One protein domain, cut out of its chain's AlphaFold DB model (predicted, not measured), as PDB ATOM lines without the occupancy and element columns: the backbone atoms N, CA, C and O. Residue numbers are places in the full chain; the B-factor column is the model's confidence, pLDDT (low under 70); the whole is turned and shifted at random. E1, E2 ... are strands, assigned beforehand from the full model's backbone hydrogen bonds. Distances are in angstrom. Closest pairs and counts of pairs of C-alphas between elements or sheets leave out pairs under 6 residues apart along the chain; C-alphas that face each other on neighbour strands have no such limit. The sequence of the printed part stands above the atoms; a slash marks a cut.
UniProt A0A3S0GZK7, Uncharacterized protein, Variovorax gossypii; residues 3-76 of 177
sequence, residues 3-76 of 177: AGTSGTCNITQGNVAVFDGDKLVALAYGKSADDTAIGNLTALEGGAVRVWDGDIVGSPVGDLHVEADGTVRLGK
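AT A GLANCE: This is residues 3 to 76 of the 177 residues of an uncharacterized protein of Variovorax gossypii (UniProt A0A3S0GZK7). What does the model look like on first sight? A strongly twisted sheet of four strands, E3 to E6, has a separate two-stranded hairpin, E1 and E2, beside it, with few close approaches, at the edge strands E3 and E6; residues 3 to 14 make a tail with no named element. How are its parts ordered and shaped? The printed part has 74 residues with six named strands, E1 to E6 in chain order, and no named helix; the class is all strand, with 35 residues, under half, in named elements. The larger sheet is antiparallel in the order E3, E4, E5, E6. The whole is elongated, spanning 45 by 26 by 21 A, and only just loose, close to compact, with a radius of gyration of the C-alphas of 13.6 A.

IN THESE COORDINATES: Where does the first strand begin? After residues 3 to 14, E1 covers residues 15 to 20 and measures 16.9 A, with C-alpha 15 at (-19.829, -47.908, -33.217). Which strands follow? E2 is residues 23 to 29, 17.6 A; E3 is residues 38 to 43, 14.9 A, with C-alpha 38 at (-25.910, -48.702, -31.977). E4 is residues 49 to 53, 13.2 A; E5 is residues 60 to 66, 18.1 A; E6 is residues 72 to 75, 9.7 A, ending at C-alpha 75 at (-24.600, -56.619, -19.318).

HOW THE PARTS SIT: How do E1 and E2 pair? They form an antiparallel hairpin at 164 degrees, with N 16 and O 28 within hydrogen-bond range at 2.8 A. How is the larger sheet paired? It is a meander, each strand the antiparallel neighbour of the one before: N 39 and O 52 are 2.8 A apart between E3 and E4, N 51 and O 62 are 2.9 A apart between E4 and E5, and N 65 and O 73 are 2.9 A apart between E5 and E6. From edge to edge its strands' lines turn by 80 degrees. Where do the two sheets come near? The closest C-alphas of E1 and E3, Asn 15 and Ile 38, are 6.3 A apart, and those of E2 and E6, Ala 26 and Val 72, are 6.7 A apart. E1 and E2 are apart from E4 and E5.

THE WHOLE: How far does it reach? The two C-alphas farthest apart, those of Ser 6 and Asp 69, are 46.2 A apart. Are there cuts or long links? The printed part has no cut, and no link is long. Where is confidence low? The mean pLDDT of the printed part is 83.3; residues 3 to 8 and 30 to 34 are under 70.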
ATOM      1  N   ALA A   3     -34.001 -41.350 -43.410       65.75
ATOM      2  CA  ALA A   3     -35.189 -40.559 -43.126       65.75
ATOM      3  C   ALA A   3     -36.384 -41.480 -42.845       65.75
ATOM      4  O   ALA A   3     -36.742 -42.317 -43.672       65.75
ATOM      5  N   GLY A   4     -37.024 -41.284 -41.697       60.72
ATOM      6  CA  GLY A   4     -38.294 -41.900 -41.326       60.72
ATOM      7  C   GLY A   4     -39.497 -41.008 -41.644       60.72
ATOM      8  O   GLY A   4     -39.385 -39.926 -42.230       60.72
ATOM      9  N   THR A   5     -40.685 -41.450 -41.236       60.50
ATOM     10  CA  THR A   5     -41.909 -40.655 -41.382       60.50
ATOM     11  C   THR A   5     -41.856 -39.387 -40.522       60.50
ATOM     12  O   THR A   5     -41.238 -39.346 -39.463       60.50
ATOM     13  N   SER A   6     -42.500 -38.310 -40.982       60.44
ATOM     14  CA  SER A   6     -42.657 -37.063 -40.214       60.44
ATOM     15  C   SER A   6     -41.352 -36.409 -39.712       60.44
ATOM     16  O   SER A   6     -41.348 -35.771 -38.663       60.44
ATOM     17  N   GLY A   7     -40.249 -36.529 -40.462       64.31
ATOM     18  CA  GLY A   7     -38.982 -35.852 -40.148       64.31
ATOM     19  C   GLY A   7     -38.142 -36.527 -39.057       64.31
ATOM     20  O   GLY A   7     -37.177 -35.931 -38.587       64.31
ATOM     21  N   THR A   8     -38.490 -37.751 -38.653       69.69
ATOM     22  CA  THR A   8     -37.642 -38.568 -37.772       69.69
ATOM     23  C   THR A   8     -36.469 -39.164 -38.543       69.69
ATOM     24  O   THR A   8     -36.594 -39.401 -39.743       69.69
ATOM     25  N   CYS A   9     -35.371 -39.482 -37.862       72.38
ATOM     26  CA  CYS A   9     -34.245 -40.199 -38.453       72.38
ATOM     27  C   CYS A   9     -33.906 -41.427 -37.611       72.38
ATOM     28  O   CYS A   9     -33.809 -41.313 -36.392       72.38
ATOM     29  N   ASN A  10     -33.656 -42.564 -38.255       75.75
ATOM     30  CA  ASN A  10     -33.017 -43.714 -37.622       75.75
ATOM     31  C   ASN A  10     -31.495 -43.634 -37.790       75.75
ATOM     32  O   ASN A  10     -30.962 -43.145 -38.798       75.75
ATOM     33  N   ILE A  11     -30.777 -44.131 -36.789       80.69
ATOM     34  CA  ILE A  11     -29.337 -44.349 -36.868       80.69
ATOM     35  C   ILE A  11     -29.152 -45.719 -37.516       80.69
ATOM     36  O   ILE A  11     -29.573 -46.733 -36.985       80.69
ATOM     37  N   THR A  12     -28.548 -45.736 -38.701       77.81
ATOM     38  CA  THR A  12     -28.351 -46.964 -39.488       77.81
ATOM     39  C   THR A  12     -26.984 -47.600 -39.260       77.81
ATOM     40  O   THR A  12     -26.761 -48.741 -39.641       77.81
ATOM     41  N   GLN A  13     -26.052 -46.860 -38.657       79.12
ATOM     42  CA  GLN A  13     -24.705 -47.321 -38.333       79.12
ATOM     43  C   GLN A  13     -24.207 -46.573 -37.099       79.12
ATOM     44  O   GLN A  13     -24.293 -45.344 -37.050       79.12
ATOM     45  N   GLY A  14     -23.639 -47.303 -36.144       82.75
ATOM     46  CA  GLY A  14     -23.000 -46.730 -34.967       82.75
ATOM     47  C   GLY A  14     -22.017 -47.710 -34.347       82.75
ATOM     48  O   GLY A  14     -22.222 -48.925 -34.384       82.75
ATOM     49  N   ASN A  15     -20.930 -47.161 -33.812       85.00
ATOM     50  CA  ASN A  15     -19.829 -47.908 -33.217       85.00
ATOM     51  C   ASN A  15     -19.493 -47.300 -31.853       85.00
ATOM     52  O   ASN A  15     -19.584 -46.086 -31.673       85.00
ATOM     53  N   VAL A  16     -19.046 -48.134 -30.919       86.31
ATOM     54  CA  VAL A  16     -18.602 -47.720 -29.584       86.31
ATOM     55  C   VAL A  16     -17.146 -48.101 -29.426       86.31
ATOM     56  O   VAL A  16     -16.800 -49.271 -29.555       86.31
ATOM     57  N   ALA A  17     -16.301 -47.127 -29.114       87.44
ATOM     58  CA  ALA A  17     -14.905 -47.353 -28.777       87.44
ATOM     59  C   ALA A  17     -14.673 -46.990 -27.307       87.44
ATOM     60  O   ALA A  17     -15.112 -45.935 -26.851       87.44
ATOM     61  N   VAL A  18     -13.986 -47.866 -26.578       86.19
ATOM     62  CA  VAL A  18     -13.585 -47.644 -25.185       86.19
ATOM     63  C   VAL A  18     -12.078 -47.488 -25.139       86.19
ATOM     64  O   VAL A  18     -11.346 -48.351 -25.631       86.19
ATOM     65  N   PHE A  19     -11.628 -46.396 -24.534       87.19
ATOM     66  CA  PHE A  19     -10.219 -46.054 -24.404       87.19
ATOM     67  C   PHE A  19      -9.807 -46.021 -22.932       87.19
ATOM     68  O   PHE A  19     -10.576 -45.575 -22.083       87.19
ATOM     69  N   ASP A  20      -8.578 -46.448 -22.663       83.25
ATOM     70  CA  ASP A  20      -7.849 -46.180 -21.425       83.25
ATOM     71  C   ASP A  20      -6.656 -45.286 -21.781       83.25
ATOM     72  O   ASP A  20      -5.697 -45.728 -22.419       83.25
ATOM     73  N   GLY A  21      -6.776 -43.992 -21.479       85.50
ATOM     74  CA  GLY A  21      -5.852 -42.976 -21.982       85.50
ATOM     75  C   GLY A  21      -5.856 -42.912 -23.513       85.50
ATOM     76  O   GLY A  21      -6.873 -42.597 -24.128       85.50
ATOM     77  N   ASP A  22      -4.707 -43.196 -24.124       90.88
ATOM     78  CA  ASP A  22      -4.510 -43.249 -25.578       90.88
ATOM     79  C   ASP A  22      -4.692 -44.660 -26.170       90.88
ATOM     80  O   ASP A  22      -4.650 -44.842 -27.391       90.88
ATOM     81  N   LYS A  23      -4.928 -45.670 -25.326       89.25
ATOM     82  CA  LYS A  23      -5.043 -47.066 -25.741       89.25
ATOM     83  C   LYS A  23      -6.497 -47.445 -25.995       89.25
ATOM     84  O   LYS A  23      -7.333 -47.374 -25.101       89.25
ATOM     85  N   LEU A  24      -6.787 -47.945 -27.197       88.12
ATOM     86  CA  LEU A  24      -8.064 -48.598 -27.497       88.12
ATOM     87  C   LEU A  24      -8.146 -49.939 -26.749       88.12
ATOM     88  O   LEU A  24      -7.326 -50.830 -26.974       88.12
ATOM     89  N   VAL A  25      -9.139 -50.077 -25.872       86.31
ATOM     90  CA  VAL A  25      -9.371 -51.274 -25.044       86.31
ATOM     91  C   VAL A  25     -10.470 -52.154 -25.636       86.31
ATOM     92  O   VAL A  25     -10.350 -53.377 -25.617       86.31
ATOM     93  N   ALA A  26     -11.518 -51.552 -26.199       83.12
ATOM     94  CA  ALA A  26     -12.599 -52.282 -26.854       83.12
ATOM     95  C   ALA A  26     -13.213 -51.478 -28.004       83.12
ATOM     96  O   ALA A  26     -13.275 -50.250 -27.953       83.12
ATOM     97  N   LEU A  27     -13.708 -52.185 -29.019       83.75
ATOM     98  CA  LEU A  27     -14.495 -51.628 -30.115       83.75
ATOM     99  C   LEU A  27     -15.706 -52.535 -30.358       83.75
ATOM    100  O   LEU A  27     -15.541 -53.710 -30.678       83.75
ATOM    101  N   ALA A  28     -16.911 -51.986 -30.222       78.75
ATOM    102  CA  ALA A  28     -18.157 -52.622 -30.626       78.75
ATOM    103  C   ALA A  28     -18.676 -51.953 -31.902       78.75
ATOM    104  O   ALA A  28     -18.736 -50.727 -31.991       78.75
ATOM    105  N   TYR A  29     -19.042 -52.763 -32.886       74.06
ATOM    106  CA  TYR A  29     -19.573 -52.325 -34.172       74.06
ATOM    107  C   TYR A  29     -20.654 -53.309 -34.632       74.06
ATOM    108  O   TYR A  29     -20.622 -54.486 -34.257       74.06
ATOM    109  N   GLY A  30     -21.620 -52.828 -35.418       67.62
ATOM    110  CA  GLY A  30     -22.640 -53.688 -36.033       67.62
ATOM    111  C   GLY A  30     -21.987 -54.738 -36.937       67.62
ATOM    112  O   GLY A  30     -21.044 -54.420 -37.663       67.62
ATOM    113  N   LYS A  31     -22.444 -55.997 -36.889       57.12
ATOM    114  CA  LYS A  31     -21.827 -57.081 -37.675       57.12
ATOM    115  C   LYS A  31     -22.263 -57.024 -39.139       57.12
ATOM    116  O   LYS A  31     -21.519 -57.482 -40.004       57.12
ATOM    117  N   SER A  32     -23.438 -56.459 -39.416       63.62
ATOM    118  CA  SER A  32     -23.985 -56.258 -40.758       63.62
ATOM    119  C   SER A  32     -24.884 -55.015 -40.836       63.62
ATOM    120  O   SER A  32     -25.234 -54.431 -39.815       63.62
ATOM    121  N   ALA A  33     -25.261 -54.617 -42.057       61.91
ATOM    122  CA  ALA A  33     -26.224 -53.534 -42.291       61.91
ATOM    123  C   ALA A  33     -27.662 -53.892 -41.861       61.91
ATOM    124  O   ALA A  33     -28.496 -52.997 -41.765       61.91
ATOM    125  N   ASP A  34     -27.927 -55.177 -41.603       67.00
ATOM    126  CA  ASP A  34     -29.230 -55.690 -41.179       67.00
ATOM    127  C   ASP A  34     -29.354 -55.784 -39.645       67.00
ATOM    128  O   ASP A  34     -30.443 -56.031 -39.127       67.00
ATOM    129  N   ASP A  35     -28.255 -55.595 -38.902       70.25
ATOM    130  CA  ASP A  35     -28.294 -55.541 -37.440       70.25
ATOM    131  C   ASP A  35     -28.827 -54.182 -36.975       70.25
ATOM    132  O   ASP A  35     -28.476 -53.141 -37.535       70.25
ATOM    133  N   THR A  36     -29.606 -54.170 -35.890       71.88
ATOM    134  CA  THR A  36     -30.000 -52.914 -35.249       71.88
ATOM    135  C   THR A  36     -28.745 -52.137 -34.855       71.88
ATOM    136  O   THR A  36     -27.896 -52.631 -34.104       71.88
ATOM    137  N   ALA A  37     -28.602 -50.926 -35.393       84.19
ATOM    138  CA  ALA A  37     -27.417 -50.120 -35.160       84.19
ATOM    139  C   ALA A  37     -27.308 -49.716 -33.688       84.19
ATOM    140  O   ALA A  37     -28.309 -49.611 -32.981       84.19
ATOM    141  N   ILE A  38     -26.092 -49.413 -33.241       86.44
ATOM    142  CA  ILE A  38     -25.910 -48.702 -31.977       86.44
ATOM    143  C   ILE A  38     -26.312 -47.243 -32.208       86.44
ATOM    144  O   ILE A  38     -25.790 -46.596 -33.114       86.44
ATOM    145  N   GLY A  39     -27.244 -46.741 -31.407       87.62
ATOM    146  CA  GLY A  39     -27.743 -45.377 -31.491       87.62
ATOM    147  C   GLY A  39     -26.953 -44.425 -30.606       87.62
ATOM    148  O   GLY A  39     -26.022 -43.761 -31.058       87.62
ATOM    149  N   ASN A  40     -27.344 -44.348 -29.334       88.88
ATOM    150  CA  ASN A  40     -26.819 -43.382 -28.370       88.88
ATOM    151  C   ASN A  40     -26.130 -44.061 -27.182       88.88
ATOM    152  O   ASN A  40     -26.347 -45.240 -26.897       88.88
ATOM    153  N   LEU A  41     -25.316 -43.281 -26.469       91.75
ATOM    154  CA  LEU A  41     -24.702 -43.668 -25.202       91.75
ATOM    155  C   LEU A  41     -25.117 -42.684 -24.108       91.75
ATOM    156  O   LEU A  41     -24.994 -41.473 -24.292       91.75
ATOM    157  N   THR A  42     -25.539 -43.205 -22.960       93.50
ATOM    158  CA  THR A  42     -25.892 -42.393 -21.788       93.50
ATOM    159  C   THR A  42     -25.023 -42.799 -20.610       93.50
ATOM    160  O   THR A  42     -24.992 -43.965 -20.225       93.50
ATOM    161  N   ALA A  43     -24.306 -41.843 -20.023       93.06
ATOM    162  CA  ALA A  43     -23.561 -42.092 -18.796       93.06
ATOM    163  C   ALA A  43     -24.535 -42.302 -17.628       93.06
ATOM    164  O   ALA A  43     -25.428 -41.483 -17.414       93.06
ATOM    165  N   LEU A  44     -24.340 -43.379 -16.868       93.81
ATOM    166  CA  LEU A  44     -25.125 -43.686 -15.677       93.81
ATOM    167  C   LEU A  44     -24.366 -43.292 -14.409       93.81
ATOM    168  O   LEU A  44     -23.129 -43.261 -14.363       93.81
ATOM    169  N   GLU A  45     -25.110 -43.043 -13.334       90.12
ATOM    170  CA  GLU A  45     -24.504 -42.924 -12.014       90.12
ATOM    171  C   GLU A  45     -23.803 -44.242 -11.637       90.12
ATOM    172  O   GLU A  45     -24.351 -45.328 -11.810       90.12
ATOM    173  N   GLY A  46     -22.578 -44.158 -11.112       84.50
ATOM    174  CA  GLY A  46     -21.767 -45.339 -10.795       84.50
ATOM    175  C   GLY A  46     -20.811 -45.772 -11.910       84.50
ATOM    176  O   GLY A  46     -20.109 -46.763 -11.740       84.50
ATOM    177  N   GLY A  47     -20.731 -45.016 -13.012       88.06
ATOM    178  CA  GLY A  47     -19.672 -45.158 -14.018       88.06
ATOM    179  C   GLY A  47     -19.955 -46.168 -15.130       88.06
ATOM    180  O   GLY A  47     -19.105 -46.359 -15.995       88.06
ATOM    181  N   ALA A  48     -21.135 -46.791 -15.134       92.62
ATOM    182  CA  ALA A  48     -21.610 -47.579 -16.267       92.62
ATOM    183  C   ALA A  48     -22.092 -46.670 -17.411       92.62
ATOM    184  O   ALA A  48     -22.422 -45.500 -17.200       92.62
ATOM    185  N   VAL A  49     -22.165 -47.214 -18.626       93.75
ATOM    186  CA  VAL A  49     -22.677 -46.500 -19.806       93.75
ATOM    187  C   VAL A  49     -23.809 -47.301 -20.432       93.75
ATOM    188  O   VAL A  49     -23.588 -48.410 -20.910       93.75
ATOM    189  N   ARG A  50     -25.016 -46.739 -20.480       94.75
ATOM    190  CA  ARG A  50     -26.148 -47.348 -21.179       94.75
ATOM    191  C   ARG A  50     -25.980 -47.216 -22.680       94.75
ATOM    192  O   ARG A  50     -25.748 -46.118 -23.186       94.75
ATOM    193  N   VAL A  51     -26.138 -48.331 -23.378       92.44
ATOM    194  CA  VAL A  51     -26.162 -48.396 -24.837       92.44
ATOM    195  C   VAL A  51     -27.610 -48.419 -25.296       92.44
ATOM    196  O   VAL A  51     -28.427 -49.174 -24.764       92.44
ATOM    197  N   TRP A  52     -27.912 -47.611 -26.301       93.25
ATOM    198  CA  TRP A  52     -29.208 -47.560 -26.962       93.25
ATOM    199  C   TRP A  52     -29.082 -48.072 -28.386       93.25
ATOM    200  O   TRP A  52     -28.034 -47.911 -29.016       93.25
ATOM    201  N   ASP A  53     -30.148 -48.666 -28.901       90.56
ATOM    202  CA  ASP A  53     -30.243 -48.979 -30.317       90.56
ATOM    203  C   ASP A  53     -30.532 -47.729 -31.172       90.56
ATOM    204  O   ASP A  53     -30.781 -46.629 -30.669       90.56
ATOM    205  N   GLY A  54     -30.394 -47.892 -32.485       87.31
ATOM    206  CA  GLY A  54     -30.535 -46.845 -33.490       87.31
ATOM    207  C   GLY A  54     -31.940 -46.696 -34.067       87.31
ATOM    208  O   GLY A  54     -32.098 -45.982 -35.063       87.31
ATOM    209  N   ASP A  55     -32.946 -47.355 -33.488       86.88
ATOM    210  CA  ASP A  55     -34.322 -47.248 -33.964       86.88
ATOM    211  C   ASP A  55     -34.874 -45.829 -33.766       86.88
ATOM    212  O   ASP A  55     -34.353 -45.022 -33.000       86.88
ATOM    213  N   ILE A  56     -35.978 -45.516 -34.452       83.88
ATOM    214  CA  ILE A  56     -36.598 -44.180 -34.437       83.88
ATOM    215  C   ILE A  56     -36.939 -43.698 -33.016       83.88
ATOM    216  O   ILE A  56     -36.809 -42.514 -32.721       83.88
ATOM    217  N   VAL A  57     -37.399 -44.601 -32.148       87.38
ATOM    218  CA  VAL A  57     -37.685 -44.286 -30.737       87.38
ATOM    219  C   VAL A  57     -36.457 -44.523 -29.856       87.38
ATOM    220  O   VAL A  57     -36.314 -43.857 -28.836       87.38
ATOM    221  N   GLY A  58     -35.577 -45.438 -30.262       88.75
ATOM    222  CA  GLY A  58     -34.505 -45.962 -29.431       88.75
ATOM    223  C   GLY A  58     -35.038 -46.858 -28.310       88.75
ATOM    224  O   GLY A  58     -35.978 -46.498 -27.600       88.75
ATOM    225  N   SER A  59     -34.425 -48.019 -28.111       91.00
ATOM    226  CA  SER A  59     -34.569 -48.795 -26.876       91.00
ATOM    227  C   SER A  59     -33.205 -49.049 -26.235       91.00
ATOM    228  O   SER A  59     -32.198 -49.205 -26.933       91.00
ATOM    229  N   PRO A  60     -33.128 -49.087 -24.897       93.31
ATOM    230  CA  PRO A  60     -31.885 -49.416 -24.228       93.31
ATOM    231  C   PRO A  60     -31.588 -50.913 -24.395       93.31
ATOM    232  O   PRO A  60     -32.437 -51.761 -24.118       93.31
ATOM    233  N   VAL A  61     -30.379 -51.244 -24.851       90.94
ATOM    234  CA  VAL A  61     -29.981 -52.633 -25.156       90.94
ATOM    235  C   VAL A  61     -29.213 -53.294 -24.015       90.94
ATOM    236  O   VAL A  61     -29.231 -54.515 -23.875       90.94
ATOM    237  N   GLY A  62     -28.541 -52.498 -23.187       91.75
ATOM    238  CA  GLY A  62     -27.736 -52.986 -22.076       91.75
ATOM    239  C   GLY A  62     -26.828 -51.908 -21.505       91.75
ATOM    240  O   GLY A  62     -26.704 -50.817 -22.064       91.75
ATOM    241  N   ASP A  63     -26.174 -52.244 -20.398       93.56
ATOM    242  CA  ASP A  63     -25.261 -51.348 -19.693       93.56
ATOM    243  C   ASP A  63     -23.822 -51.875 -19.842       93.56
ATOM    244  O   ASP A  63     -23.531 -53.049 -19.590       93.56
ATOM    245  N   LEU A  64     -22.920 -51.019 -20.321       92.19
ATOM    246  CA  LEU A  64     -21.490 -51.284 -20.420       92.19
ATOM    247  C   LEU A  64     -20.818 -51.011 -19.077       92.19
ATOM    248  O   LEU A  64     -20.934 -49.916 -18.521       92.19
ATOM    249  N   HIS A  65     -20.055 -51.994 -18.613       91.06
ATOM    250  CA  HIS A  65     -19.239 -51.925 -17.410       91.06
ATOM    251  C   HIS A  65     -17.771 -52.170 -17.750       91.06
ATOM    252  O   HIS A  65     -17.452 -52.984 -18.621       91.06
ATOM    253  N   VAL A  66     -16.884 -51.476 -17.039       88.50
ATOM    254  CA  VAL A  66     -15.452 -51.775 -17.018       88.50
ATOM    255  C   VAL A  66     -15.163 -52.511 -15.717       88.50
ATOM    256  O   VAL A  66     -15.360 -51.968 -14.631       88.50
ATOM    257  N   GLU A  67     -14.746 -53.764 -15.833       87.44
ATOM    258  CA  GLU A  67     -14.364 -54.606 -14.704       87.44
ATOM    259  C   GLU A  67     -13.009 -54.162 -14.125       87.44
ATOM    260  O   GLU A  67     -12.232 -53.456 -14.769       87.44
ATOM    261  N   ALA A  68     -12.683 -54.615 -12.911       86.69
ATOM    262  CA  ALA A  68     -11.438 -54.236 -12.231       86.69
ATOM    263  C   ALA A  68     -10.156 -54.653 -12.984       86.69
ATOM    264  O   ALA A  68      -9.102 -54.055 -12.779       86.69
ATOM    265  N   ASP A  69     -10.240 -55.670 -13.846       86.56
ATOM    266  CA  ASP A  69      -9.141 -56.128 -14.703       86.56
ATOM    267  C   ASP A  69      -9.045 -55.364 -16.040       86.56
ATOM    268  O   ASP A  69      -8.210 -55.695 -16.883       86.56
ATOM    269  N   GLY A  70      -9.886 -54.342 -16.238       83.00
ATOM    270  CA  GLY A  70      -9.965 -53.541 -17.460       83.00
ATOM    271  C   GLY A  70     -10.843 -54.149 -18.558       83.00
ATOM    272  O   GLY A  70     -10.970 -53.557 -19.630       83.00
ATOM    273  N   THR A  71     -11.469 -55.308 -18.328       86.50
ATOM    274  CA  THR A  71     -12.383 -55.917 -19.301       86.50
ATOM    275  C   THR A  71     -13.653 -55.084 -19.444       86.50
ATOM    276  O   THR A  71     -14.317 -54.773 -18.461       86.50
ATOM    277  N   VAL A  72     -14.046 -54.791 -20.684       88.25
ATOM    278  CA  VAL A  72     -15.336 -54.156 -20.989       88.25
ATOM    279  C   VAL A  72     -16.395 -55.232 -21.216       88.25
ATOM    280  O   VAL A  72     -16.207 -56.120 -22.051       88.25
ATOM    281  N   ARG A  73     -17.524 -55.153 -20.506       88.62
ATOM    282  CA  ARG A  73     -18.649 -56.090 -20.644       88.62
ATOM    283  C   ARG A  73     -19.964 -55.357 -20.857       88.62
ATOM    284  O   ARG A  73     -20.282 -54.433 -20.119       88.62
ATOM    285  N   LEU A  74     -20.741 -55.819 -21.836       88.50
ATOM    286  CA  LEU A  74     -22.141 -55.436 -22.000       88.50
ATOM    287  C   LEU A  74     -23.011 -56.400 -21.189       88.50
ATOM    288  O   LEU A  74     -23.069 -57.593 -21.493       88.50
ATOM    289  N   GLY A  75     -23.649 -55.885 -20.144       89.69
ATOM    290  CA  GLY A  75     -24.600 -56.619 -19.318       89.69
ATOM    291  C   GLY A  75     -26.049 -56.352 -19.718       89.69
ATOM    292  O   GLY A  75     -26.342 -55.471 -20.527       89.69
ATOM    293  N   LYS A  76     -26.977 -57.098 -19.102       92.19
ATOM    294  CA  LYS A  76     -28.396 -56.720 -19.114       92.19
ATOM    295  C   LYS A  76     -28.566 -55.340 -18.471       92.19
ATOM    296  O   LYS A  76     -27.758 -54.956 -17.629       92.19
TER     297      LYS A  76